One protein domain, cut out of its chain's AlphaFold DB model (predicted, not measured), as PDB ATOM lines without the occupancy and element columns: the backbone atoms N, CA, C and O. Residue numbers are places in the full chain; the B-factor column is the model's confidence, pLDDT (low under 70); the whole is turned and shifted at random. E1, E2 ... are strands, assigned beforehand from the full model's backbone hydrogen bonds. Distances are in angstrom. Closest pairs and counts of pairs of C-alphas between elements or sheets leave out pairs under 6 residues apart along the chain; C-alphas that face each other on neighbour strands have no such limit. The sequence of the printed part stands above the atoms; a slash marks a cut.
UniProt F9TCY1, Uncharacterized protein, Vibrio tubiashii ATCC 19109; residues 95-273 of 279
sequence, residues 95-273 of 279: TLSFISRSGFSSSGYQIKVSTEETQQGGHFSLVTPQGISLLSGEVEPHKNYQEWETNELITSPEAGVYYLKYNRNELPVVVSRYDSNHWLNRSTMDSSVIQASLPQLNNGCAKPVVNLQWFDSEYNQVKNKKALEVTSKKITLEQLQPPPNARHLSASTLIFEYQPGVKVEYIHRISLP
ATOM      1  N   THR A  95     -10.154 -33.317  22.111       95.56
ATOM      2  CA  THR A  95     -10.392 -33.811  20.761       95.56
ATOM      3  C   THR A  95     -11.891 -33.843  20.533       95.56
ATOM      4  O   THR A  95     -12.625 -34.449  21.311       95.56
ATOM      5  N   LEU A  96     -12.335 -33.167  19.480       96.44
ATOM      6  CA  LEU A  96     -13.716 -33.158  19.028       96.44
ATOM      7  C   LEU A  96     -13.831 -34.050  17.793       96.44
ATOM      8  O   LEU A  96     -13.296 -33.714  16.738       96.44
ATOM      9  N   SER A  97     -14.535 -35.171  17.913       97.12
ATOM     10  CA  SER A  97     -14.695 -36.139  16.828       97.12
ATOM     11  C   SER A  97     -16.124 -36.129  16.288       97.12
ATOM     12  O   SER A  97     -17.079 -36.399  17.014       97.12
ATOM     13  N   PHE A  98     -16.260 -35.885  14.988       96.25
ATOM     14  CA  PHE A  98     -17.489 -36.046  14.217       96.25
ATOM     15  C   PHE A  98     -17.461 -37.405  13.530       96.25
ATOM     16  O   PHE A  98     -16.602 -37.670  12.690       96.25
ATOM     17  N   ILE A  99     -18.385 -38.283  13.900       95.56
ATOM     18  CA  ILE A  99     -18.364 -39.689  13.507       95.56
ATOM     19  C   ILE A  99     -19.596 -39.980  12.660       95.56
ATOM     20  O   ILE A  99     -20.716 -39.855  13.142       95.56
ATOM     21  N   SER A 100     -19.402 -40.428  11.423       95.25
ATOM     22  CA  SER A 100     -20.452 -41.061  10.625       95.25
ATOM     23  C   SER A 100     -20.311 -42.580  10.686       95.25
ATOM     24  O   SER A 100     -19.208 -43.136  10.631       95.25
ATOM     25  N   ARG A 101     -21.438 -43.275  10.821       92.19
ATOM     26  CA  ARG A 101     -21.502 -44.732  10.943       92.19
ATOM     27  C   ARG A 101     -22.414 -45.304   9.874       92.19
ATOM     28  O   ARG A 101     -23.511 -44.793   9.661       92.19
ATOM     29  N   SER A 102     -22.001 -46.406   9.260       89.38
ATOM     30  CA  SER A 102     -22.896 -47.236   8.453       89.38
ATOM     31  C   SER A 102     -22.742 -48.719   8.800       89.38
ATOM     32  O   SER A 102     -21.651 -49.266   8.976       89.38
ATOM     33  N   GLY A 103     -23.873 -49.382   8.994       83.94
ATOM     34  CA  GLY A 103     -23.985 -50.785   9.359       83.94
ATOM     35  C   GLY A 103     -24.727 -51.587   8.299       83.94
ATOM     36  O   GLY A 103     -24.865 -51.189   7.144       83.94
ATOM     37  N   PHE A 104     -25.198 -52.775   8.676       71.50
ATOM     38  CA  PHE A 104     -26.085 -53.553   7.810       71.50
ATOM     39  C   PHE A 104     -27.506 -52.976   7.776       71.50
ATOM     40  O   PHE A 104     -28.093 -52.884   6.706       71.50
ATOM     41  N   SER A 105     -28.017 -52.547   8.929       74.06
ATOM     42  CA  SER A 105     -29.404 -52.104   9.113       74.06
ATOM     43  C   SER A 105     -29.545 -50.674   9.639       74.06
ATOM     44  O   SER A 105     -30.667 -50.206   9.802       74.06
ATOM     45  N   SER A 106     -28.442 -49.978   9.919       80.56
ATOM     46  CA  SER A 106     -28.478 -48.618  10.457       80.56
ATOM     47  C   SER A 106     -27.373 -47.740   9.886       80.56
ATOM     48  O   SER A 106     -26.298 -48.211   9.508       80.56
ATOM     49  N   SER A 107     -27.650 -46.447   9.837       88.12
ATOM     50  CA  SER A 107     -26.676 -45.393   9.596       88.12
ATOM     51  C   SER A 107     -27.012 -44.228  10.503       88.12
ATOM     52  O   SER A 107     -28.189 -43.940  10.711       88.12
ATOM     53  N   GLY A 108     -25.992 -43.544  10.989       93.69
ATOM     54  CA  GLY A 108     -26.189 -42.441  11.908       93.69
ATOM     55  C   GLY A 108     -24.902 -41.685  12.149       93.69
ATOM     56  O   GLY A 108     -23.834 -42.034  11.629       93.69
ATOM     57  N   TYR A 109     -25.022 -40.639  12.947       94.62
ATOM     58  CA  TYR A 109     -23.920 -39.765  13.300       94.62
ATOM     59  C   TYR A 109     -23.771 -39.693  14.813       94.62
ATOM     60  O   TYR A 109     -24.728 -39.861  15.560       94.62
ATOM     61  N   GLN A 110     -22.557 -39.447  15.275       95.25
ATOM     62  CA  GLN A 110     -22.266 -39.191  16.677       95.25
ATOM     63  C   GLN A 110     -21.219 -38.094  16.768       95.25
ATOM     64  O   GLN A 110     -20.351 -37.974  15.899       95.25
ATOM     65  N   ILE A 111     -21.293 -37.309  17.834       96.25
ATOM     66  CA  ILE A 111     -20.259 -36.346  18.179       96.25
ATOM     67  C   ILE A 111     -19.657 -36.786  19.503       96.25
ATOM     68  O   ILE A 111     -20.381 -37.136  20.436       96.25
ATOM     69  N   LYS A 112     -18.329 -36.784  19.570       97.06
ATOM     70  CA  LYS A 112     -17.577 -37.169  20.757       97.06
ATOM     71  C   LYS A 112     -16.633 -36.055  21.168       97.06
ATOM     72  O   LYS A 112     -15.971 -35.466  20.318       97.06
ATOM     73  N   VAL A 113     -16.540 -35.809  22.465       96.69
ATOM     74  CA  VAL A 113     -15.461 -35.026  23.064       96.69
ATOM     75  C   VAL A 113     -14.623 -35.981  23.893       96.69
ATOM     76  O   VAL A 113     -15.160 -36.725  24.708       96.69
ATOM     77  N   SER A 114     -13.313 -35.983  23.686       95.69
ATOM     78  CA  SER A 114     -12.390 -36.756  24.511       95.69
ATOM     79  C   SER A 114     -11.189 -35.936  24.927       95.69
ATOM     80  O   SER A 114     -10.839 -34.941  24.292       95.69
ATOM     81  N   THR A 115     -10.529 -36.381  25.983       93.19
ATOM     82  CA  THR A 115      -9.316 -35.755  26.483       93.19
ATOM     83  C   THR A 115      -8.339 -36.791  27.011       93.19
ATOM     84  O   THR A 115      -8.737 -37.857  27.482       93.19
ATOM     85  N   GLU A 116      -7.057 -36.458  26.910       90.25
ATOM     86  CA  GLU A 116      -5.940 -37.280  27.351       90.25
ATOM     87  C   GLU A 116      -5.065 -36.497  28.335       90.25
ATOM     88  O   GLU A 116      -4.909 -35.280  28.204       90.25
ATOM     89  N   GLU A 117      -4.491 -37.206  29.310       84.62
ATOM     90  CA  GLU A 117      -3.479 -36.684  30.249       84.62
ATOM     91  C   GLU A 117      -3.894 -35.387  30.971       84.62
ATOM     92  O   GLU A 117      -3.132 -34.427  31.124       84.62
ATOM     93  N   THR A 118      -5.140 -35.357  31.437       84.44
ATOM     94  CA  THR A 118      -5.737 -34.192  32.102       84.44
ATOM     95  C   THR A 118      -5.060 -33.889  33.438       84.44
ATOM     96  O   THR A 118      -5.062 -34.714  34.343       84.44
ATOM     97  N   GLN A 119      -4.497 -32.691  33.600       84.06
ATOM     98  CA  GLN A 119      -3.930 -32.248  34.888       84.06
ATOM     99  C   GLN A 119      -4.953 -31.494  35.740       84.06
ATOM    100  O   GLN A 119      -4.940 -31.557  36.966       84.06
ATOM    101  N   GLN A 120      -5.854 -30.769  35.083       85.12
ATOM    102  CA  GLN A 120      -6.883 -29.961  35.722       85.12
ATOM    103  C   GLN A 120      -8.252 -30.443  35.270       85.12
ATOM    104  O   GLN A 120      -8.433 -30.782  34.101       85.12
ATOM    105  N   GLY A 121      -9.194 -30.456  36.207       89.75
ATOM    106  CA  GLY A 121     -10.587 -30.738  35.914       89.75
ATOM    107  C   GLY A 121     -11.356 -29.486  35.516       89.75
ATOM    108  O   GLY A 121     -10.833 -28.363  35.565       89.75
ATOM    109  N   GLY A 122     -12.608 -29.677  35.129       91.81
ATOM    110  CA  GLY A 122     -13.494 -28.578  34.784       91.81
ATOM    111  C   GLY A 122     -14.699 -29.004  33.968       91.81
ATOM    112  O   GLY A 122     -14.708 -30.060  33.337       91.81
ATOM    113  N   HIS A 123     -15.685 -28.120  33.941       94.62
ATOM    114  CA  HIS A 123     -16.886 -28.326  33.157       94.62
ATOM    115  C   HIS A 123     -16.617 -27.994  31.693       94.62
ATOM    116  O   HIS A 123     -16.028 -26.949  31.391       94.62
ATOM    117  N   PHE A 124     -17.111 -28.825  30.782       94.44
ATOM    118  CA  PHE A 124     -17.147 -28.502  29.364       94.44
ATOM    119  C   PHE A 124     -18.561 -28.590  28.797       94.44
ATOM    120  O   PHE A 124     -19.387 -29.392  29.233       94.44
ATOM    121  N   SER A 125     -18.818 -27.800  27.758       96.00
ATOM    122  CA  SER A 125     -20.023 -27.925  26.944       96.00
ATOM    123  C   SER A 125     -19.719 -27.629  25.480       96.00
ATOM    124  O   SER A 125     -18.991 -26.682  25.185       96.00
ATOM    125  N   LEU A 126     -20.314 -28.397  24.573       96.69
ATOM    126  CA  LEU A 126     -20.283 -28.158  23.136       96.69
ATOM    127  C   LEU A 126     -21.630 -27.599  22.676       96.69
ATOM    128  O   LEU A 126     -22.680 -28.187  22.946       96.69
ATOM    129  N   VAL A 127     -21.586 -26.484  21.955       96.25
ATOM    130  CA  VAL A 127     -22.768 -25.766  21.467       96.25
ATOM    131  C   VAL A 127     -22.731 -25.668  19.939       96.25
ATOM    132  O   VAL A 127     -21.671 -25.410  19.365       96.25
ATOM    133  N   THR A 128     -23.871 -25.894  19.279       94.00
ATOM    134  CA  THR A 128     -24.023 -25.768  17.818       94.00
ATOM    135  C   THR A 128     -23.911 -24.314  17.347       94.00
ATOM    136  O   THR A 128     -24.068 -23.398  18.161       94.00
ATOM    137  N   PRO A 129     -23.757 -24.074  16.030       90.88
ATOM    138  CA  PRO A 129     -23.852 -22.726  15.463       90.88
ATOM    139  C   PRO A 129     -25.173 -22.001  15.778       90.88
ATOM    140  O   PRO A 129     -25.217 -20.777  15.800       90.88
ATOM    141  N   GLN A 130     -26.251 -22.739  16.068       90.19
ATOM    142  CA  GLN A 130     -27.567 -22.195  16.439       90.19
ATOM    143  C   GLN A 130     -27.727 -21.959  17.947       90.19
ATOM    144  O   GLN A 130     -28.811 -21.587  18.395       90.19
ATOM    145  N   GLY A 131     -26.691 -22.206  18.751       90.88
ATOM    146  CA  GLY A 131     -26.754 -22.033  20.201       90.88
ATOM    147  C   GLY A 131     -27.350 -23.223  20.962       90.88
ATOM    148  O   GLY A 131     -27.649 -23.091  22.148       90.88
ATOM    149  N   ILE A 132     -27.520 -24.387  20.326       92.50
ATOM    150  CA  ILE A 132     -28.075 -25.586  20.974       92.50
ATOM    151  C   ILE A 132     -26.946 -26.355  21.665       92.50
ATOM    152  O   ILE A 132     -25.931 -26.657  21.044       92.50
ATOM    153  N   SER A 133     -27.106 -26.704  22.943       92.75
ATOM    154  CA  SER A 133     -26.139 -27.568  23.633       92.75
ATOM    155  C   SER A 133     -26.272 -29.012  23.142       92.75
ATOM    156  O   SER A 133     -27.354 -29.593  23.216       92.75
ATOM    157  N   LEU A 134     -25.180 -29.583  22.629       93.88
ATOM    158  CA  LEU A 134     -25.139 -30.964  22.131       93.88
ATOM    159  C   LEU A 134     -24.631 -31.954  23.169       93.88
ATOM    160  O   LEU A 134     -25.091 -33.091  23.228       93.88
ATOM    161  N   LEU A 135     -23.626 -31.536  23.931       94.88
ATOM    162  CA  LEU A 135     -22.889 -32.387  24.848       94.88
ATOM    163  C   LEU A 135     -22.343 -31.524  25.979       94.88
ATOM    164  O   LEU A 135     -21.891 -30.404  25.740       94.88
ATOM    165  N   SER A 136     -22.362 -32.044  27.198       95.75
ATOM    166  CA  SER A 136     -21.710 -31.423  28.348       95.75
ATOM    167  C   SER A 136     -21.229 -32.493  29.315       95.75
ATOM    168  O   SER A 136     -21.728 -33.621  29.292       95.75
ATOM    169  N   GLY A 137     -20.251 -32.151  30.143       94.75
ATOM    170  CA  GLY A 137     -19.700 -33.068  31.128       94.75
ATOM    171  C   GLY A 137     -18.652 -32.413  32.014       94.75
ATOM    172  O   GLY A 137     -18.246 -31.273  31.795       94.75
ATOM    173  N   GLU A 138     -18.216 -33.160  33.021       95.12
ATOM    174  CA  GLU A 138     -17.139 -32.768  33.927       95.12
ATOM    175  C   GLU A 138     -15.882 -33.556  33.587       95.12
ATOM    176  O   GLU A 138     -15.891 -34.783  33.639       95.12
ATOM    177  N   VAL A 139     -14.800 -32.854  33.265       93.69
ATOM    178  CA  VAL A 139     -13.469 -33.442  33.138       93.69
ATOM    179  C   VAL A 139     -12.903 -33.642  34.537       93.69
ATOM    180  O   VAL A 139     -12.687 -32.676  35.271       93.69
ATOM    181  N   GLU A 140     -12.623 -34.886  34.913       92.88
ATOM    182  CA  GLU A 140     -11.925 -35.193  36.161       92.88
ATOM    183  C   GLU A 140     -10.412 -34.957  36.004       92.88
ATOM    184  O   GLU A 140      -9.844 -35.295  34.966       92.88
ATOM    185  N   PRO A 141      -9.713 -34.410  37.012       91.50
ATOM    186  CA  PRO A 141      -8.265 -34.249  36.950       91.50
ATOM    187  C   PRO A 141      -7.536 -35.595  37.109       91.50
ATOM    188  O   PRO A 141      -8.022 -36.519  37.762       91.50
ATOM    189  N   HIS A 142      -6.314 -35.673  36.582       90.06
ATOM    190  CA  HIS A 142      -5.385 -36.808  36.686       90.06
ATOM    191  C   HIS A 142      -5.891 -38.121  36.073       90.06
ATOM    192  O   HIS A 142      -5.445 -39.206  36.452       90.06
ATOM    193  N   LYS A 143      -6.810 -38.046  35.108       90.69
ATOM    194  CA  LYS A 143      -7.195 -39.203  34.296       90.69
ATOM    195  C   LYS A 143      -6.387 -39.229  33.007       90.69
ATOM    196  O   LYS A 143      -6.221 -38.204  32.343       90.69
ATOM    197  N   ASN A 144      -5.957 -40.433  32.633       90.75
ATOM    198  CA  ASN A 144      -5.240 -40.670  31.381       90.75
ATOM    199  C   ASN A 144      -6.143 -40.480  30.163       90.75
ATOM    200  O   ASN A 144      -5.680 -39.954  29.160       90.75
ATOM    201  N   TYR A 145      -7.407 -40.901  30.255       93.44
ATOM    202  CA  TYR A 145      -8.380 -40.801  29.175       93.44
ATOM    203  C   TYR A 145      -9.785 -40.612  29.731       93.44
ATOM    204  O   TYR A 145     -10.159 -41.281  30.699       93.44
ATOM    205  N   GLN A 146     -10.551 -39.720  29.112       94.69
ATOM    206  CA  GLN A 146     -11.977 -39.532  29.362       94.69
ATOM    207  C   GLN A 146     -12.677 -39.201  28.045       94.69
ATOM    208  O   GLN A 146     -12.106 -38.514  27.191       94.69
ATOM    209  N   GLU A 147     -13.907 -39.677  27.882       95.94
ATOM    210  CA  GLU A 147     -14.721 -39.406  26.704       95.94
ATOM    211  C   GLU A 147     -16.195 -39.230  27.059       95.94
ATOM    212  O   GLU A 147     -16.711 -39.846  27.990       95.94
ATOM    213  N   TRP A 148     -16.864 -38.395  26.273       96.69
ATOM    214  CA  TRP A 148     -18.298 -38.157  26.327       96.69
ATOM    215  C   TRP A 148     -18.827 -38.166  24.903       96.69
ATOM    216  O   TRP A 148     -18.217 -37.579  24.007       96.69
ATOM    217  N   GLU A 149     -19.969 -38.804  24.688       96.69
ATOM    218  CA  GLU A 149     -20.573 -38.936  23.368       96.69
ATOM    219  C   GLU A 149     -22.046 -38.547  23.379       96.69
ATOM    220  O   GLU A 149     -22.751 -38.697  24.377       96.69
ATOM    221  N   THR A 150     -22.516 -38.029  22.248       95.44
ATOM    222  CA  THR A 150     -23.944 -37.830  22.027       95.44
ATOM    223  C   THR A 150     -24.639 -39.173  21.814       95.44
ATOM    224  O   THR A 150     -24.053 -40.127  21.289       95.44
ATOM    225  N   ASN A 151     -25.946 -39.202  22.082       92.69
ATOM    226  CA  ASN A 151     -26.819 -40.214  21.490       92.69
ATOM    227  C   ASN A 151     -26.688 -40.205  19.955       92.69
ATOM    228  O   ASN A 151     -26.222 -39.227  19.358       92.69
ATOM    229  N   GLU A 152     -27.106 -41.298  19.316       90.75
ATOM    230  CA  GLU A 152     -27.092 -41.398  17.857       90.75
ATOM    231  C   GLU A 152     -27.973 -40.309  17.229       90.75
ATOM    232  O   GLU A 152     -29.158 -40.166  17.536       90.75
ATOM    233  N   LEU A 153     -27.361 -39.519  16.353       91.62
ATOM    234  CA  LEU A 153     -27.990 -38.461  15.584       91.62
ATOM    235  C   LEU A 153     -28.440 -39.031  14.238       91.62
ATOM    236  O   LEU A 153     -27.674 -39.694  13.537       91.62
ATOM    237  N   ILE A 154     -29.681 -38.734  13.859       89.31
ATOM    238  CA  ILE A 154     -30.267 -39.195  12.592       89.31
ATOM    239  C   ILE A 154     -29.696 -38.398  11.411       89.31
ATOM    240  O   ILE A 154     -29.480 -38.937  10.328       89.31
ATOM    241  N   THR A 155     -29.440 -37.107  11.617       89.31
ATOM    242  CA  THR A 155     -28.953 -36.187  10.587       89.31
ATOM    243  C   THR A 155     -27.478 -35.874  10.785       89.31
ATOM    244  O   THR A 155     -26.994 -35.811  11.918       89.31
ATOM    245  N   SER A 156     -26.773 -35.625   9.680       90.62
ATOM    246  CA  SER A 156     -25.391 -35.148   9.735       90.62
ATOM    247  C   SER A 156     -25.310 -33.866  10.566       90.62
ATOM    248  O   SER A 156     -26.139 -32.974  10.360       90.62
ATOM    249  N   PRO A 157     -24.298 -33.729  11.438       91.62
ATOM    250  CA  PRO A 157     -23.968 -32.457  12.059       91.62
ATOM    251  C   PRO A 157     -23.772 -31.374  10.997       91.62
ATOM    252  O   PRO A 157     -23.203 -31.631   9.930       91.62
ATOM    253  N   GLU A 158     -24.270 -30.175  11.282       92.75
ATOM    254  CA  GLU A 158     -24.137 -29.030  10.386       92.75
ATOM    255  C   GLU A 158     -22.689 -28.533  10.365       92.75
ATOM    256  O   GLU A 158     -21.968 -28.660  11.355       92.75
ATOM    257  N   ALA A 159     -22.258 -27.954   9.248       95.50
ATOM    258  CA  ALA A 159     -20.992 -27.240   9.187       95.50
ATOM    259  C   ALA A 159     -21.165 -25.780   9.606       95.50
ATOM    260  O   ALA A 159     -22.162 -25.150   9.276       95.50
ATOM    261  N   GLY A 160     -20.176 -25.230  10.299       96.62
ATOM    262  CA  GLY A 160     -20.240 -23.874  10.834       96.62
ATOM    263  C   GLY A 160     -19.363 -23.706  12.066       96.62
ATOM    264  O   GLY A 160     -18.480 -24.525  12.322       96.62
ATOM    265  N   VAL A 161     -19.601 -22.641  12.830       97.56
ATOM    266  CA  VAL A 161     -18.848 -22.347  14.056       97.56
ATOM    267  C   VAL A 161     -19.558 -22.952  15.261       97.56
ATOM    268  O   VAL A 161     -20.618 -22.489  15.666       97.56
ATOM    269  N   TYR A 162     -18.963 -23.991  15.830       97.25
ATOM    270  CA  TYR A 162     -19.363 -24.552  17.116       97.25
ATOM    271  C   TYR A 162     -18.616 -23.831  18.228       97.25
ATOM    272  O   TYR A 162     -17.519 -23.324  18.011       97.25
ATOM    273  N   TYR A 163     -19.167 -23.840  19.436       95.56
ATOM    274  CA  TYR A 163     -18.501 -23.261  20.596       95.56
ATOM    275  C   TYR A 163     -18.211 -24.345  21.623       95.56
ATOM    276  O   TYR A 163     -19.124 -24.931  22.210       95.56
ATOM    277  N   LEU A 164     -16.921 -24.619  21.822       94.56
ATOM    278  CA  LEU A 164     -16.426 -25.487  22.878       94.56
ATOM    279  C   LEU A 164     -16.109 -24.622  24.094       94.56
ATOM    280  O   LEU A 164     -15.135 -23.871  24.117       94.56
ATOM    281  N   LYS A 165     -16.960 -24.715  25.108       93.31
ATOM    282  CA  LYS A 165     -16.790 -24.004  26.371       93.31
ATOM    283  C   LYS A 165     -16.076 -24.917  27.346       93.31
ATOM    284  O   LYS A 165     -16.482 -26.066  27.498       93.31
ATOM    285  N   TYR A 166     -15.044 -24.406  28.002       90.88
ATOM    286  CA  TYR A 166     -14.334 -25.084  29.081       90.88
ATOM    287  C   TYR A 166     -14.140 -24.106  30.238       90.88
ATOM    288  O   TYR A 166     -13.418 -23.113  30.116       90.88
ATOM    289  N   ASN A 167     -14.792 -24.368  31.370       89.81
ATOM    290  CA  ASN A 167     -14.908 -23.434  32.487       89.81
ATOM    291  C   ASN A 167     -15.409 -22.047  32.030       89.81
ATOM    292  O   ASN A 167     -16.581 -21.883  31.707       89.81
ATOM    293  N   ARG A 168     -14.526 -21.039  32.017       86.12
ATOM    294  CA  ARG A 168     -14.835 -19.657  31.599       86.12
ATOM    295  C   ARG A 168     -14.372 -19.335  30.180       86.12
ATOM    296  O   ARG A 168     -14.647 -18.244  29.695       86.12
ATOM    297  N   ASN A 169     -13.649 -20.254  29.549       87.00
ATOM    298  CA  ASN A 169     -13.105 -20.061  28.217       87.00
ATOM    299  C   ASN A 169     -14.103 -20.579  27.190       87.00
ATOM    300  O   ASN A 169     -14.692 -21.644  27.363       87.00
ATOM    301  N   GLU A 170     -14.258 -19.834  26.106       89.69
ATOM    302  CA  GLU A 170     -15.085 -20.204  24.970       89.69
ATOM    303  C   GLU A 170     -14.205 -20.227  23.726       89.69
ATOM    304  O   GLU A 170     -13.541 -19.244  23.402       89.69
ATOM    305  N   LEU A 171     -14.165 -21.381  23.067       90.94
ATOM    306  CA  LEU A 171     -13.337 -21.621  21.895       90.94
ATOM    307  C   LEU A 171     -14.239 -21.845  20.681       90.94
ATOM    308  O   LEU A 171     -14.979 -22.834  20.659       90.94
ATOM    309  N   PRO A 172     -14.198 -20.960  19.671       94.69
ATOM    310  CA  PRO A 172     -14.879 -21.213  18.416       94.69
ATOM    311  C   PRO A 172     -14.146 -22.313  17.641       94.69
ATOM    312  O   PRO A 172     -12.927 -22.274  17.473       94.69
ATOM    313  N   VAL A 173     -14.905 -23.282  17.143       95.94
ATOM    314  CA  VAL A 173     -14.419 -24.428  16.376       95.94
ATOM    315  C   VAL A 173     -15.120 -24.430  15.025       95.94
ATOM    316  O   VAL A 173     -16.333 -24.614  14.942       95.94
ATOM    317  N   VAL A 174     -14.366 -24.218  13.948       97.38
ATOM    318  CA  VAL A 174     -14.907 -24.168  12.584       97.38
ATOM    319  C   VAL A 174     -15.029 -25.593  12.053       97.38
ATOM    320  O   VAL A 174     -14.040 -26.200  11.645       97.38
ATOM    321  N   VAL A 175     -16.232 -26.151  12.044       96.69
ATOM    322  CA  VAL A 175     -16.499 -27.541  11.659       96.69
ATOM    323  C   VAL A 175     -16.906 -27.614  10.194       96.69
ATOM    324  O   VAL A 175     -17.864 -26.978   9.767       96.69
ATOM    325  N   SER A 176     -16.169 -28.411   9.424       93.81
ATOM    326  CA  SER A 176     -16.401 -28.672   8.001       93.81
ATOM    327  C   SER A 176     -17.481 -29.737   7.784       93.81
ATOM    328  O   SER A 176     -17.613 -30.669   8.574       93.81
ATOM    329  N   ARG A 177     -18.181 -29.680   6.645       86.69
ATOM    330  CA  ARG A 177     -18.998 -30.795   6.149       86.69
ATOM    331  C   ARG A 177     -18.153 -31.626   5.202       86.69
ATOM    332  O   ARG A 177     -17.942 -31.243   4.054       86.69
ATOM    333  N   TYR A 178     -17.680 -32.763   5.682       81.81
ATOM    334  CA  TYR A 178     -17.153 -33.793   4.804       81.81
ATOM    335  C   TYR A 178     -18.255 -34.810   4.529       81.81
ATOM    336  O   TYR A 178     -18.934 -35.239   5.463       81.81
ATOM    337  N   ASP A 179     -18.410 -35.216   3.268       80.62
ATOM    338  CA  ASP A 179     -19.293 -36.309   2.827       80.62
ATOM    339  C   ASP A 179     -18.737 -37.677   3.272       80.62
ATOM    340  O   ASP A 179     -18.410 -38.577   2.496       80.62
ATOM    341  N   SER A 180     -18.487 -37.779   4.577       81.81
ATOM    342  CA  SER A 180     -17.695 -38.841   5.180       81.81
ATOM    343  C   SER A 180     -18.396 -40.189   5.102       81.81
ATOM    344  O   SER A 180     -17.730 -41.211   4.973       81.81
ATOM    345  N   ASN A 181     -19.730 -40.190   5.074       81.56
ATOM    346  CA  ASN A 181     -20.591 -41.362   4.911       81.56
ATOM    347  C   ASN A 181     -20.351 -42.137   3.606       81.56
ATOM    348  O   ASN A 181     -20.834 -43.260   3.487       81.56
ATOM    349  N   HIS A 182     -19.614 -41.567   2.652       85.75
ATOM    350  CA  HIS A 182     -19.263 -42.219   1.394       85.75
ATOM    351  C   HIS A 182     -17.774 -42.559   1.263       85.75
ATOM    352  O   HIS A 182     -17.362 -43.107   0.239       85.75
ATOM    353  N   TRP A 183     -16.960 -42.303   2.293       91.50
ATOM    354  CA  TRP A 183     -15.528 -42.596   2.237       91.50
ATOM    355  C   TRP A 183     -15.217 -44.085   2.173       91.50
ATOM    356  O   TRP A 183     -14.237 -44.474   1.538       91.50
ATOM    357  N   LEU A 184     -16.036 -44.916   2.819       91.19
ATOM    358  CA  LEU A 184     -15.914 -46.367   2.792       91.19
ATOM    359  C   LEU A 184     -17.284 -46.964   2.508       91.19
ATOM    360  O   LEU A 184     -18.219 -46.781   3.274       91.19
ATOM    361  N   ASN A 185     -17.395 -47.723   1.426       89.06
ATOM    362  CA  ASN A 185     -18.631 -48.399   1.060       89.06
ATOM    363  C   ASN A 185     -18.373 -49.886   0.866       89.06
ATOM    364  O   ASN A 185     -17.337 -50.293   0.340       89.06
ATOM    365  N   ARG A 186     -19.338 -50.720   1.249       84.88
ATOM    366  CA  ARG A 186     -19.315 -52.134   0.862       84.88
ATOM    367  C   ARG A 186     -19.650 -52.239  -0.619       84.88
ATOM    368  O   ARG A 186     -20.578 -51.584  -1.089       84.88
ATOM    369  N   SER A 187     -18.910 -53.067  -1.347       81.62
ATOM    370  CA  SER A 187     -19.254 -53.378  -2.730       81.62
ATOM    371  C   SER A 187     -20.598 -54.110  -2.771       81.62
ATOM    372  O   SER A 187     -20.817 -55.075  -2.041       81.62
ATOM    373  N   THR A 188     -21.503 -53.655  -3.636       77.44
ATOM    374  CA  THR A 188     -22.817 -54.283  -3.843       77.44
ATOM    375  C   THR A 188     -22.717 -55.608  -4.597       77.44
ATOM    376  O   THR A 188     -23.617 -56.433  -4.498       77.44
ATOM    377  N   MET A 189     -21.624 -55.817  -5.338       78.94
ATOM    378  CA  MET A 189     -21.389 -57.029  -6.131       78.94
ATOM    379  C   MET A 189     -20.606 -58.104  -5.381       78.94
ATOM    380  O   MET A 189     -20.703 -59.276  -5.725       78.94
ATOM    381  N   ASP A 190     -19.822 -57.715  -4.374       80.50
ATOM    382  CA  ASP A 190     -18.984 -58.637  -3.612       80.50
ATOM    383  C   ASP A 190     -18.843 -58.148  -2.169       80.50
ATOM    384  O   ASP A 190     -18.137 -57.181  -1.884       80.50
ATOM    385  N   SER A 191     -19.508 -58.842  -1.246       75.62
ATOM    386  CA  SER A 191     -19.500 -58.503   0.182       75.62
ATOM    387  C   SER A 191     -18.117 -58.601   0.844       75.62
ATOM    388  O   SER A 191     -17.931 -58.066   1.938       75.62
ATOM    389  N   SER A 192     -17.148 -59.243   0.183       78.19
ATOM    390  CA  SER A 192     -15.761 -59.337   0.635       78.19
ATOM    391  C   SER A 192     -14.904 -58.131   0.228       78.19
ATOM    392  O   SER A 192     -13.736 -58.063   0.608       78.19
ATOM    393  N   VAL A 193     -15.455 -57.158  -0.508       84.88
ATOM    394  CA  VAL A 193     -14.718 -55.989  -1.005       84.88
ATOM    395  C   VAL A 193     -15.265 -54.687  -0.422       84.88
ATOM    396  O   VAL A 193     -16.461 -54.398  -0.477       84.88
ATOM    397  N   ILE A 194     -14.354 -53.845   0.063       87.44
ATOM    398  CA  ILE A 194     -14.628 -52.463   0.466       87.44
ATOM    399  C   ILE A 194     -14.108 -51.528  -0.615       87.44
ATOM    400  O   ILE A 194     -12.971 -51.654  -1.068       87.44
ATOM    401  N   GLN A 195     -14.932 -50.567  -1.007       89.38
ATOM    402  CA  GLN A 195     -14.555 -49.459  -1.866       89.38
ATOM    403  C   GLN A 195     -14.171 -48.261  -1.000       89.38
ATOM    404  O   GLN A 195     -14.955 -47.834  -0.152       89.38
ATOM    405  N   ALA A 196     -12.970 -47.733  -1.217       89.38
ATOM    406  CA  ALA A 196     -12.456 -46.563  -0.519       89.38
ATOM    407  C   ALA A 196     -12.426 -45.351  -1.462       89.38
ATOM    408  O   ALA A 196     -11.704 -45.339  -2.463       89.38
ATOM    409  N   SER A 197     -13.196 -44.326  -1.105       89.44
ATOM    410  CA  SER A 197     -13.276 -43.023  -1.773       89.44
ATOM    411  C   SER A 197     -12.842 -41.943  -0.786       89.44
ATOM    412  O   SER A 197     -13.641 -41.144  -0.307       89.44
ATOM    413  N   LEU A 198     -11.562 -41.983  -0.418       87.44
ATOM    414  CA  LEU A 198     -11.002 -41.093   0.595       87.44
ATOM    415  C   LEU A 198     -10.911 -39.644   0.081       87.44
ATOM    416  O   LEU A 198     -10.650 -39.437  -1.109       87.44
ATOM    417  N   PRO A 199     -11.086 -38.643   0.961       82.94
ATOM    418  CA  PRO A 199     -10.991 -37.242   0.574       82.94
ATOM    419  C   PRO A 199      -9.562 -36.904   0.130       82.94
ATOM    420  O   PRO A 199      -8.582 -37.344   0.738       82.94
ATOM    421  N   GLN A 200      -9.439 -36.099  -0.926       81.19
ATOM    422  CA  GLN A 200      -8.160 -35.536  -1.349       81.19
ATOM    423  C   GLN A 200      -7.928 -34.224  -0.607       81.19
ATOM    424  O   GLN A 200      -8.499 -33.199  -0.961       81.19
ATOM    425  N   LEU A 201      -7.106 -34.276   0.437       80.56
ATOM    426  CA  LEU A 201      -6.766 -33.103   1.232       80.56
ATOM    427  C   LEU A 201      -5.474 -32.466   0.714       80.56
ATOM    428  O   LEU A 201      -4.424 -33.108   0.690       80.56
ATOM    429  N   ASN A 202      -5.547 -31.184   0.357       77.81
ATOM    430  CA  ASN A 202      -4.396 -30.368  -0.051       77.81
ATOM    431  C   ASN A 202      -3.993 -29.374   1.052       77.81
ATOM    432  O   ASN A 202      -3.575 -28.254   0.775       77.81
ATOM    433  N   ASN A 203      -4.154 -29.770   2.315       81.25
ATOM    434  CA  ASN A 203      -4.067 -28.888   3.482       81.25
ATOM    435  C   ASN A 203      -2.868 -29.183   4.405       81.25
ATOM    436  O   ASN A 203      -2.815 -28.701   5.534       81.25
ATOM    437  N   GLY A 204      -1.915 -30.002   3.947       80.44
ATOM    438  CA  GLY A 204      -0.739 -30.396   4.733       80.44
ATOM    439  C   GLY A 204      -1.039 -31.314   5.925       80.44
ATOM    440  O   GLY A 204      -0.110 -31.707   6.626       80.44
ATOM    441  N   CYS A 205      -2.302 -31.683   6.155       89.75
ATOM    442  CA  CYS A 205      -2.675 -32.647   7.181       89.75
ATOM    443  C   CYS A 205      -2.310 -34.078   6.781       89.75
ATOM    444  O   CYS A 205      -2.058 -34.393   5.614       89.75
ATOM    445  N   ALA A 206      -2.296 -34.964   7.780       86.31
ATOM    446  CA  ALA A 206      -2.069 -36.382   7.554       86.31
ATOM    447  C   ALA A 206      -3.105 -36.937   6.567       86.31
ATOM    448  O   ALA A 206      -4.304 -36.663   6.665       86.31
ATOM    449  N   LYS A 207      -2.629 -37.740   5.613       87.00
ATOM    450  CA  LYS A 207      -3.507 -38.397   4.647       87.00
ATOM    451  C   LYS A 207      -4.374 -39.440   5.362       87.00
ATOM    452  O   LYS A 207      -3.871 -40.119   6.260       87.00
ATOM    453  N   PRO A 208      -5.646 -39.596   4.962       88.12
ATOM    454  CA  PRO A 208      -6.510 -40.621   5.527       88.12
ATOM    455  C   PRO A 208      -5.950 -42.020   5.271       88.12
ATOM    456  O   PRO A 208      -5.499 -42.333   4.167       88.12
ATOM    457  N   VAL A 209      -6.040 -42.869   6.290       88.38
ATOM    458  CA  VAL A 209      -5.662 -44.285   6.241       88.38
ATOM    459  C   VAL A 209      -6.853 -45.121   6.688       88.38
ATOM    460  O   VAL A 209      -7.556 -44.767   7.640       88.38
ATOM    461  N   VAL A 210      -7.069 -46.255   6.021       91.25
ATOM    462  CA  VAL A 210      -8.110 -47.203   6.426       91.25
ATOM    463  C   VAL A 210      -7.575 -48.100   7.530       91.25
ATOM    464  O   VAL A 210      -6.553 -48.759   7.375       91.25
ATOM    465  N   ASN A 211      -8.291 -48.146   8.644       91.75
ATOM    466  CA  ASN A 211      -7.972 -48.956   9.805       91.75
ATOM    467  C   ASN A 211      -9.017 -50.049   9.984       91.75
ATOM    468  O   ASN A 211     -10.213 -49.766  10.063       91.75
ATOM    469  N   LEU A 212      -8.551 -51.287  10.102       91.25
ATOM    470  CA  LEU A 212      -9.370 -52.439  10.455       91.25
ATOM    471  C   LEU A 212      -9.292 -52.719  11.952       91.25
ATOM    472  O   LEU A 212      -8.204 -52.708  12.529       91.25
ATOM    473  N   GLN A 213     -10.438 -53.021  12.555       92.81
ATOM    474  CA  GLN A 213     -10.558 -53.354  13.969       92.81
ATOM    475  C   GLN A 213     -11.447 -54.586  14.158       92.81
ATOM    476  O   GLN A 213     -12.600 -54.596  13.726       92.81
ATOM    477  N   TRP A 214     -10.907 -55.605  14.829       91.81
ATOM    478  CA  TRP A 214     -11.638 -56.814  15.215       91.81
ATOM    479  C   TRP A 214     -12.159 -56.702  16.641       91.81
ATOM    480  O   TRP A 214     -11.465 -56.175  17.519       91.81
ATOM    481  N   PHE A 215     -13.343 -57.263  16.860       91.94
ATOM    482  CA  PHE A 215     -13.982 -57.349  18.168       91.94
ATOM    483  C   PHE A 215     -14.480 -58.767  18.443       91.94
ATOM    484  O   PHE A 215     -14.748 -59.511  17.497       91.94
ATOM    485  N   ASP A 216     -14.602 -59.135  19.715       91.44
ATOM    486  CA  ASP A 216     -15.245 -60.377  20.155       91.44
ATOM    487  C   ASP A 216     -16.781 -60.250  20.129       91.44
ATOM    488  O   ASP A 216     -17.320 -59.280  19.599       91.44
ATOM    489  N   SER A 217     -17.504 -61.244  20.653       89.75
ATOM    490  CA  SER A 217     -18.978 -61.246  20.703       89.75
ATOM    491  C   SER A 217     -19.583 -60.178  21.614       89.75
ATOM    492  O   SER A 217     -20.764 -59.878  21.480       89.75
ATOM    493  N   GLU A 218     -18.801 -59.636  22.544       91.69
ATOM    494  CA  GLU A 218     -19.224 -58.595  23.483       91.69
ATOM    495  C   GLU A 218     -18.789 -57.201  23.011       91.69
ATOM    496  O   GLU A 218     -18.947 -56.220  23.729       91.69
ATOM    497  N   TYR A 219     -18.274 -57.098  21.779       87.12
ATOM    498  CA  TYR A 219     -17.715 -55.880  21.197       87.12
ATOM    499  C   TYR A 219     -16.457 -55.355  21.906       87.12
ATOM    500  O   TYR A 219     -16.074 -54.199  21.699       87.12
ATOM    501  N   ASN A 220     -15.739 -56.200  22.651       91.00
ATOM    502  CA  ASN A 220     -14.421 -55.840  23.163       91.00
ATOM    503  C   ASN A 220     -13.374 -55.957  22.056       91.00
ATOM    504  O   ASN A 220     -13.404 -56.860  21.216       91.00
ATOM    505  N   GLN A 221     -12.410 -55.039  22.053       90.81
ATOM    506  CA  GLN A 221     -11.309 -55.048  21.098       90.81
ATOM    507  C   GLN A 221     -10.373 -56.242  21.349       90.81
ATOM    508  O   GLN A 221      -9.793 -56.384  22.419       90.81
ATOM    509  N   VAL A 222     -10.164 -57.063  20.317       88.00
ATOM    510  CA  VAL A 222      -9.377 -58.309  20.418       88.00
ATOM    511  C   VAL A 222      -7.904 -58.127  20.020       88.00
ATOM    512  O   VAL A 222      -7.034 -58.899  20.418       88.00
ATOM    513  N   LYS A 223      -7.595 -57.105  19.215       83.69
ATOM    514  CA  LYS A 223      -6.238 -56.783  18.742       83.69
ATOM    515  C   LYS A 223      -6.134 -55.296  18.421       83.69
ATOM    516  O   LYS A 223      -7.151 -54.657  18.184       83.69
ATOM    517  N   ASN A 224      -4.923 -54.753  18.362       85.44
ATOM    518  CA  ASN A 224      -4.690 -53.401  17.849       85.44
ATOM    519  C   ASN A 224      -5.205 -53.226  16.413       85.44
ATOM    520  O   ASN A 224      -5.207 -54.174  15.619       85.44
ATOM    521  N   LYS A 225      -5.581 -51.985  16.088       87.88
ATOM    522  CA  LYS A 225      -5.985 -51.570  14.742       87.88
ATOM    523  C   LYS A 225      -4.911 -51.949  13.721       87.88
ATOM    524  O   LYS A 225      -3.724 -51.713  13.944       87.88
ATOM    525  N   LYS A 226      -5.331 -52.507  12.586       87.75
ATOM    526  CA  LYS A 226      -4.457 -52.755  11.433       87.75
ATOM    527  C   LYS A 226      -4.671 -51.653  10.401       87.75
ATOM    528  O   LYS A 226      -5.728 -51.606   9.774       87.75
ATOM    529  N   ALA A 227      -3.664 -50.805  10.222       87.62
ATOM    530  CA  ALA A 227      -3.633 -49.821   9.149       87.62
ATOM    531  C   ALA A 227      -3.442 -50.512   7.789       87.62
ATOM    532  O   ALA A 227      -2.669 -51.465   7.661       87.62
ATOM    533  N   LEU A 228      -4.164 -50.032   6.783       82.50
ATOM    534  CA  LEU A 228      -4.055 -50.454   5.396       82.50
ATOM    535  C   LEU A 228      -3.589 -49.270   4.557       82.50
ATOM    536  O   LEU A 228      -4.283 -48.256   4.464       82.50
ATOM    537  N   GLU A 229      -2.443 -49.430   3.906       66.50
ATOM    538  CA  GLU A 229      -1.996 -48.516   2.860       66.50
ATOM    539  C   GLU A 229      -2.971 -48.613   1.681       66.50
ATOM    540  O   GLU A 229      -3.001 -49.613   0.958       66.50
ATOM    541  N   VAL A 230      -3.810 -47.592   1.501       65.12
ATOM    542  CA  VAL A 230      -4.791 -47.543   0.409       65.12
ATOM    543  C   VAL A 230      -4.072 -47.157  -0.882       65.12
ATOM    544  O   VAL A 230      -4.139 -46.027  -1.354       65.12
ATOM    545  N   THR A 231      -3.341 -48.111  -1.450       59.97
ATOM    546  CA  THR A 231      -2.722 -47.986  -2.781       59.97
ATOM    547  C   THR A 231      -3.740 -48.206  -3.901       59.97
ATOM    548  O   THR A 231      -3.547 -47.744  -5.025       59.97
ATOM    549  N   SER A 232      -4.860 -48.867  -3.594       60.03
ATOM    550  CA  SER A 232      -5.960 -49.143  -4.510       60.03
ATOM    551  C   SER A 232      -7.301 -48.745  -3.883       60.03
ATOM    552  O   SER A 232      -7.514 -48.858  -2.679       60.03
ATOM    553  N   LYS A 233      -8.260 -48.316  -4.712       75.38
ATOM    554  CA  LYS A 233      -9.625 -47.960  -4.271       75.38
ATOM    555  C   LYS A 233     -10.445 -49.156  -3.754       75.38
ATOM    556  O   LYS A 233     -11.614 -48.983  -3.424       75.38
ATOM    557  N   LYS A 234      -9.885 -50.371  -3.745       81.88
ATOM    558  CA  LYS A 234     -10.577 -51.615  -3.395       81.88
ATOM    559  C   LYS A 234      -9.755 -52.414  -2.394       81.88
ATOM    560  O   LYS A 234      -8.610 -52.753  -2.668       81.88
ATOM    561  N   ILE A 235     -10.371 -52.761  -1.272       79.62
ATOM    562  CA  ILE A 235      -9.764 -53.549  -0.202       79.62
ATOM    563  C   ILE A 235     -10.498 -54.887  -0.134       79.62
ATOM    564  O   ILE A 235     -11.692 -54.912   0.161       79.62
ATOM    565  N   THR A 236      -9.792 -55.987  -0.398       80.94
ATOM    566  CA  THR A 236     -10.344 -57.347  -0.317       80.94
ATOM    567  C   THR A 236     -10.132 -57.927   1.080       80.94
ATOM    568  O   THR A 236      -9.007 -57.995   1.575       80.94
ATOM    569  N   LEU A 237     -11.216 -58.362   1.717       77.25
ATOM    570  CA  LEU A 237     -11.240 -58.852   3.095       77.25
ATOM    571  C   LEU A 237     -10.746 -60.294   3.238       77.25
ATOM    572  O   LEU A 237     -10.288 -60.671   4.311       77.25
ATOM    573  N   GLU A 238     -10.796 -61.094   2.172       67.19
ATOM    574  CA  GLU A 238     -10.422 -62.517   2.216       67.19
ATOM    575  C   GLU A 238      -8.944 -62.765   2.539       67.19
ATOM    576  O   GLU A 238      -8.583 -63.824   3.041       67.19
ATOM    577  N   GLN A 239      -8.084 -61.781   2.277       66.25
ATOM    578  CA  GLN A 239      -6.649 -61.858   2.566       66.25
ATOM    579  C   GLN A 239      -6.326 -61.581   4.042       66.25
ATOM    580  O   GLN A 239      -5.164 -61.610   4.454       66.25
ATOM    581  N   LEU A 240      -7.332 -61.256   4.855       74.62
ATOM    582  CA  LEU A 240      -7.145 -60.949   6.261       74.62
ATOM    583  C   LEU A 240      -7.213 -62.233   7.081       74.62
ATOM    584  O   LEU A 240      -8.201 -62.954   7.036       74.62
ATOM    585  N   GLN A 241      -6.180 -62.477   7.883       79.25
ATOM    586  CA  GLN A 241      -6.202 -63.502   8.922       79.25
ATOM    587  C   GLN A 241      -6.805 -62.894  10.197       79.25
ATOM    588  O   GLN A 241      -6.138 -62.070  10.839       79.25
ATOM    589  N   PRO A 242      -8.064 -63.210  10.548       82.19
ATOM    590  CA  PRO A 242      -8.658 -62.695  11.769       82.19
ATOM    591  C   PRO A 242      -8.045 -63.342  13.020       82.19
ATOM    592  O   PRO A 242      -7.590 -64.483  12.967       82.19
ATOM    593  N   PRO A 243      -8.062 -62.649  14.171       85.44
ATOM    594  CA  PRO A 243      -7.801 -63.284  15.459       85.44
ATOM    595  C   PRO A 243      -8.836 -64.392  15.762       85.44
ATOM    596  O   PRO A 243     -10.011 -64.192  15.443       85.44
ATOM    597  N   PRO A 244      -8.463 -65.503  16.431       83.94
ATOM    598  CA  PRO A 244      -9.349 -66.660  16.643       83.94
ATOM    599  C   PRO A 244     -10.677 -66.335  17.347       83.94
ATOM    600  O   PRO A 244     -11.729 -66.873  17.013       83.94
ATOM    601  N   ASN A 245     -10.652 -65.414  18.311       87.56
ATOM    602  CA  ASN A 245     -11.818 -64.987  19.090       87.56
ATOM    603  C   ASN A 245     -12.578 -63.799  18.475       87.56
ATOM    604  O   ASN A 245     -13.533 -63.311  19.079       87.56
ATOM    605  N   ALA A 246     -12.200 -63.332  17.282       89.25
ATOM    606  CA  ALA A 246     -12.951 -62.286  16.605       89.25
ATOM    607  C   ALA A 246     -14.338 -62.796  16.174       89.25
ATOM    608  O   ALA A 246     -14.504 -63.927  15.703       89.25
ATOM    609  N   ARG A 247     -15.343 -61.934  16.324       89.75
ATOM    610  CA  ARG A 247     -16.743 -62.135  15.915       89.75
ATOM    611  C   ARG A 247     -17.287 -60.971  15.096       89.75
ATOM    612  O   ARG A 247     -18.217 -61.170  14.319       89.75
ATOM    613  N   HIS A 248     -16.680 -59.794  15.208       89.50
ATOM    614  CA  HIS A 248     -17.040 -58.625  14.415       89.50
ATOM    615  C   HIS A 248     -15.800 -57.966  13.818       89.50
ATOM    616  O   HIS A 248     -14.703 -58.021  14.378       89.50
ATOM    617  N   LEU A 249     -15.997 -57.310  12.676       89.50
ATOM    618  CA  LEU A 249     -14.979 -56.527  11.994       89.50
ATOM    619  C   LEU A 249     -15.557 -55.164  11.628       89.50
ATOM    620  O   LEU A 249     -16.661 -55.055  11.091       89.50
ATOM    621  N   SER A 250     -14.786 -54.119  11.892       91.75
ATOM    622  CA  SER A 250     -15.083 -52.767  11.447       91.75
ATOM    623  C   SER A 250     -13.923 -52.218  10.633       91.75
ATOM    624  O   SER A 250     -12.760 -52.487  10.937       91.75
ATOM    625  N   ALA A 251     -14.248 -51.432   9.610       92.62
ATOM    626  CA  ALA A 251     -13.293 -50.546   8.966       92.62
ATOM    627  C   ALA A 251     -13.617 -49.106   9.342       92.62
ATOM    628  O   ALA A 251     -14.780 -48.725   9.465       92.62
ATOM    629  N   SER A 252     -12.581 -48.300   9.505       93.75
ATOM    630  CA  SER A 252     -12.720 -46.876   9.758       93.75
ATOM    631  C   SER A 252     -11.665 -46.088   9.008       93.75
ATOM    632  O   SER A 252     -10.579 -46.594   8.742       93.75
ATOM    633  N   THR A 253     -11.978 -44.849   8.674       93.31
ATOM    634  CA  THR A 253     -11.012 -43.878   8.171       93.31
ATOM    635  C   THR A 253     -11.191 -42.578   8.937       93.31
ATOM    636  O   THR A 253     -12.287 -42.278   9.415       93.31
ATOM    637  N   LEU A 254     -10.102 -41.839   9.075       92.31
ATOM    638  CA  LEU A 254     -10.017 -40.615   9.853       92.31
ATOM    639  C   LEU A 254      -9.247 -39.581   9.040       92.31
ATOM    640  O   LEU A 254      -8.188 -39.887   8.493       92.31
ATOM    641  N   ILE A 255      -9.750 -38.355   9.043       93.38
ATOM    642  CA  ILE A 255      -8.936 -37.163   8.815       93.38
ATOM    643  C   ILE A 255      -9.014 -36.292  10.058       93.38
ATOM    644  O   ILE A 255     -10.007 -36.324  10.788       93.38
ATOM    645  N   PHE A 256      -7.977 -35.505  10.294       94.50
ATOM    646  CA  PHE A 256      -7.965 -34.575  11.407       94.50
ATOM    647  C   PHE A 256      -7.239 -33.292  11.038       94.50
ATOM    648  O   PHE A 256      -6.430 -33.256  10.112       94.50
ATOM    649  N   GLU A 257      -7.537 -32.260  11.806       95.25
ATOM    650  CA  GLU A 257      -6.937 -30.937  11.729       95.25
ATOM    651  C   GLU A 257      -6.743 -30.399  13.148       95.25
ATOM    652  O   GLU A 257      -7.444 -30.805  14.082       95.25
ATOM    653  N   TYR A 258      -5.802 -29.477  13.316       94.38
ATOM    654  CA  TYR A 258      -5.676 -28.725  14.554       94.38
ATOM    655  C   TYR A 258      -6.332 -27.360  14.390       94.38
ATOM    656  O   TYR A 258      -6.203 -26.700  13.363       94.38
ATOM    657  N   GLN A 259      -7.044 -26.937  15.420       93.75
ATOM    658  CA  GLN A 259      -7.549 -25.581  15.570       93.75
ATOM    659  C   GLN A 259      -7.021 -25.042  16.908       93.75
ATOM    660  O   GLN A 259      -6.543 -25.830  17.733       93.75
ATOM    661  N   PRO A 260      -7.062 -23.723  17.154       89.56
ATOM    662  CA  PRO A 260      -6.635 -23.173  18.439       89.56
ATOM    663  C   PRO A 260      -7.299 -23.898  19.624       89.56
ATOM    664  O   PRO A 260      -8.522 -23.913  19.749       89.56
ATOM    665  N   GLY A 261      -6.483 -24.543  20.464       86.75
ATOM    666  CA  GLY A 261      -6.929 -25.269  21.659       86.75
ATOM    667  C   GLY A 261      -7.656 -26.608  21.448       86.75
ATOM    668  O   GLY A 261      -8.038 -27.219  22.445       86.75
ATOM    669  N   VAL A 262      -7.858 -27.097  20.215       91.50
ATOM    670  CA  VAL A 262      -8.621 -28.339  19.969       91.50
ATOM    671  C   VAL A 262      -8.136 -29.103  18.735       91.50
ATOM    672  O   VAL A 262      -7.818 -28.526  17.695       91.50
ATOM    673  N   LYS A 263      -8.115 -30.435  18.828       94.62
ATOM    674  CA  LYS A 263      -7.983 -31.317  17.661       94.62
ATOM    675  C   LYS A 263      -9.376 -31.663  17.146       94.62
ATOM    676  O   LYS A 263     -10.207 -32.129  17.920       94.62
ATOM    677  N   VAL A 264      -9.630 -31.478  15.855       96.12
ATOM    678  CA  VAL A 264     -10.912 -31.844  15.240       96.12
ATOM    679  C   VAL A 264     -10.716 -33.057  14.349       96.12
ATOM    680  O   VAL A 264      -9.823 -33.088  13.505       96.12
ATOM    681  N   GLU A 265     -11.550 -34.067  14.547       96.19
ATOM    682  CA  GLU A 265     -11.505 -35.341  13.846       96.19
ATOM    683  C   GLU A 265     -12.801 -35.573  13.075       96.19
ATOM    684  O   GLU A 265     -13.895 -35.372  13.596       96.19
ATOM    685  N   TYR A 266     -12.680 -36.068  11.848       95.88
ATOM    686  CA  TYR A 266     -13.808 -36.528  11.047       95.88
ATOM    687  C   TYR A 266     -13.582 -37.999  10.737       95.88
ATOM    688  O   TYR A 266     -12.613 -38.370  10.069       95.88
ATOM    689  N   ILE A 267     -14.460 -38.841  11.267       95.12
ATOM    690  CA  ILE A 267     -14.331 -40.293  11.244       95.12
ATOM    691  C   ILE A 267     -15.498 -40.862  10.457       95.12
ATOM    692  O   ILE A 267     -16.652 -40.541  10.727       95.12
ATOM    693  N   HIS A 268     -15.203 -41.776   9.543       95.31
ATOM    694  CA  HIS A 268     -16.217 -42.656   8.987       95.31
ATOM    695  C   HIS A 268     -15.936 -44.093   9.394       95.31
ATOM    696  O   HIS A 268     -14.821 -44.582   9.204       95.31
ATOM    697  N   ARG A 269     -16.941 -44.771   9.951       93.56
ATOM    698  CA  ARG A 269     -16.847 -46.158  10.409       93.56
ATOM    699  C   ARG A 269     -17.929 -47.015   9.773       93.56
ATOM    700  O   ARG A 269     -19.113 -46.708   9.886       93.56
ATOM    701  N   ILE A 270     -17.526 -48.155   9.224       92.31
ATOM    702  CA  ILE A 270     -18.442 -49.155   8.685       92.31
ATOM    703  C   ILE A 270     -18.339 -50.477   9.438       92.31
ATOM    704  O   ILE A 270     -17.250 -50.898   9.843       92.31
ATOM    705  N   SER A 271     -19.479 -51.138   9.630       89.69
ATOM    706  CA  SER A 271     -19.526 -52.519  10.124       89.69
ATOM    707  C   SER A 271     -19.502 -53.486   8.947       89.69
ATOM    708  O   SER A 271     -20.288 -53.361   8.001       89.69
ATOM    709  N   LEU A 272     -18.596 -54.457   8.997       86.12
ATOM    710  CA  LEU A 272     -18.344 -55.376   7.898       86.12
ATOM    711  C   LEU A 272     -18.936 -56.754   8.193       86.12
ATOM    712  O   LEU A 272     -18.928 -57.182   9.351       86.12
ATOM    713  N   PRO A 273     -19.432 -57.466   7.165       74.69
ATOM    714  CA  PRO A 273     -19.734 -58.882   7.299       74.69
ATOM    715  C   PRO A 273     -18.481 -59.611   7.773       74.69
ATOM    716  O   PRO A 273     -17.390 -59.407   7.237       74.69
TER     717      PRO A 273
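What this domain is: This is residues 95 to 273 of the 279 residues of an uncharacterized protein of Vibrio tubiashii ATCC 19109 (UniProt F9TCY1). A long, twisted and curled sheet of seven strands is faced by two smaller sheets: E4 E3 E6 E7 where E14 begins, and E8 E9 E12 toward the other end of E14. The order of the large sheet is E5 E2 E1 E14 E13 E10 E11, mixed; the small ones, E4 E3 E6 E7 and E8 E9 E12, are antiparallel. The printed part has 179 residues with no named helix and fourteen named strands, E1 to E14 in turn; the class is all strand. It is compact, with a radius of gyration of the C-alphas of 17.5 A, yet elongated, spanning 52 by 34 by 32 A.

How they stand to each other: E1, residues 95 to 102, and E2, residues 107 to 116, form a hairpin, with N 97 and O 112 2.8 A apart. E3, residues 122 to 127, and E4, residues 133 to 139, form another; N 126 and O 135 are 2.8 A apart. E5, residues 145 to 149, is antiparallel to E2, with N 113 to O 148 at 2.9 A, and its closest C-alphas to E4, Glu 149 and Leu 135, are 7.1 A apart. In the hairpin of E6, residues 160 to 166, and E7, residues 169 to 175, N 162 and O 173 are 2.8 A apart; E6 is antiparallel to E3, with N 165 to O 125 at 2.8 A. E8, residues 184 to 186, and E9, residues 193 to 196, form a hairpin, with N 195 to O 185 at 2.8 A. In the hairpin of E10, residues 209 to 215, and E11, residues 226 to 228, N 228 and O 210 are 2.8 A apart. E12, residues 234 to 236, is antiparallel to E9, with N 235 to O 194 at 2.8 A. The hairpin of E13, residues 248 to 259, and E14, residues 262 to 272, has N 270 and O 251 at 2.8 A. E13 is antiparallel to E10, with N 211 to O 252 at 2.8 A; E14 is parallel to E1, at 20 degrees, with N 265 to O 96 at 2.8 A. The three sheets form a stack of sheets, face to face in turn: the large sheet's strands stand at 59 degrees to those of E4 E3 E6 E7 and at 32 degrees to those of E8 E9 E12. The closest C-alphas of E7 and E14 are Val 173 and Val 262, 7.9 A; those of E8 and E14 are Leu 184 and Ile 270, 7.0 A.

Where its parts are: E1 begins at C-alpha 95 (-10.392, -33.811, 20.761), and E14 ends at C-alpha 272 (-18.344, -55.376, 7.898). From first to last C-alpha, E13 is 34.4 A long, E14 31.2 A, E2 28.5 A and E1 22.1 A.

The domain as a whole: The C-alphas farthest apart, Arg 168 and Met 189, are 53.5 A apart. The printed part has no cut; the links E9 to E10 and E12 to E13 are long. Residues 229 to 232 and 238 to 239 have pLDDT under 70.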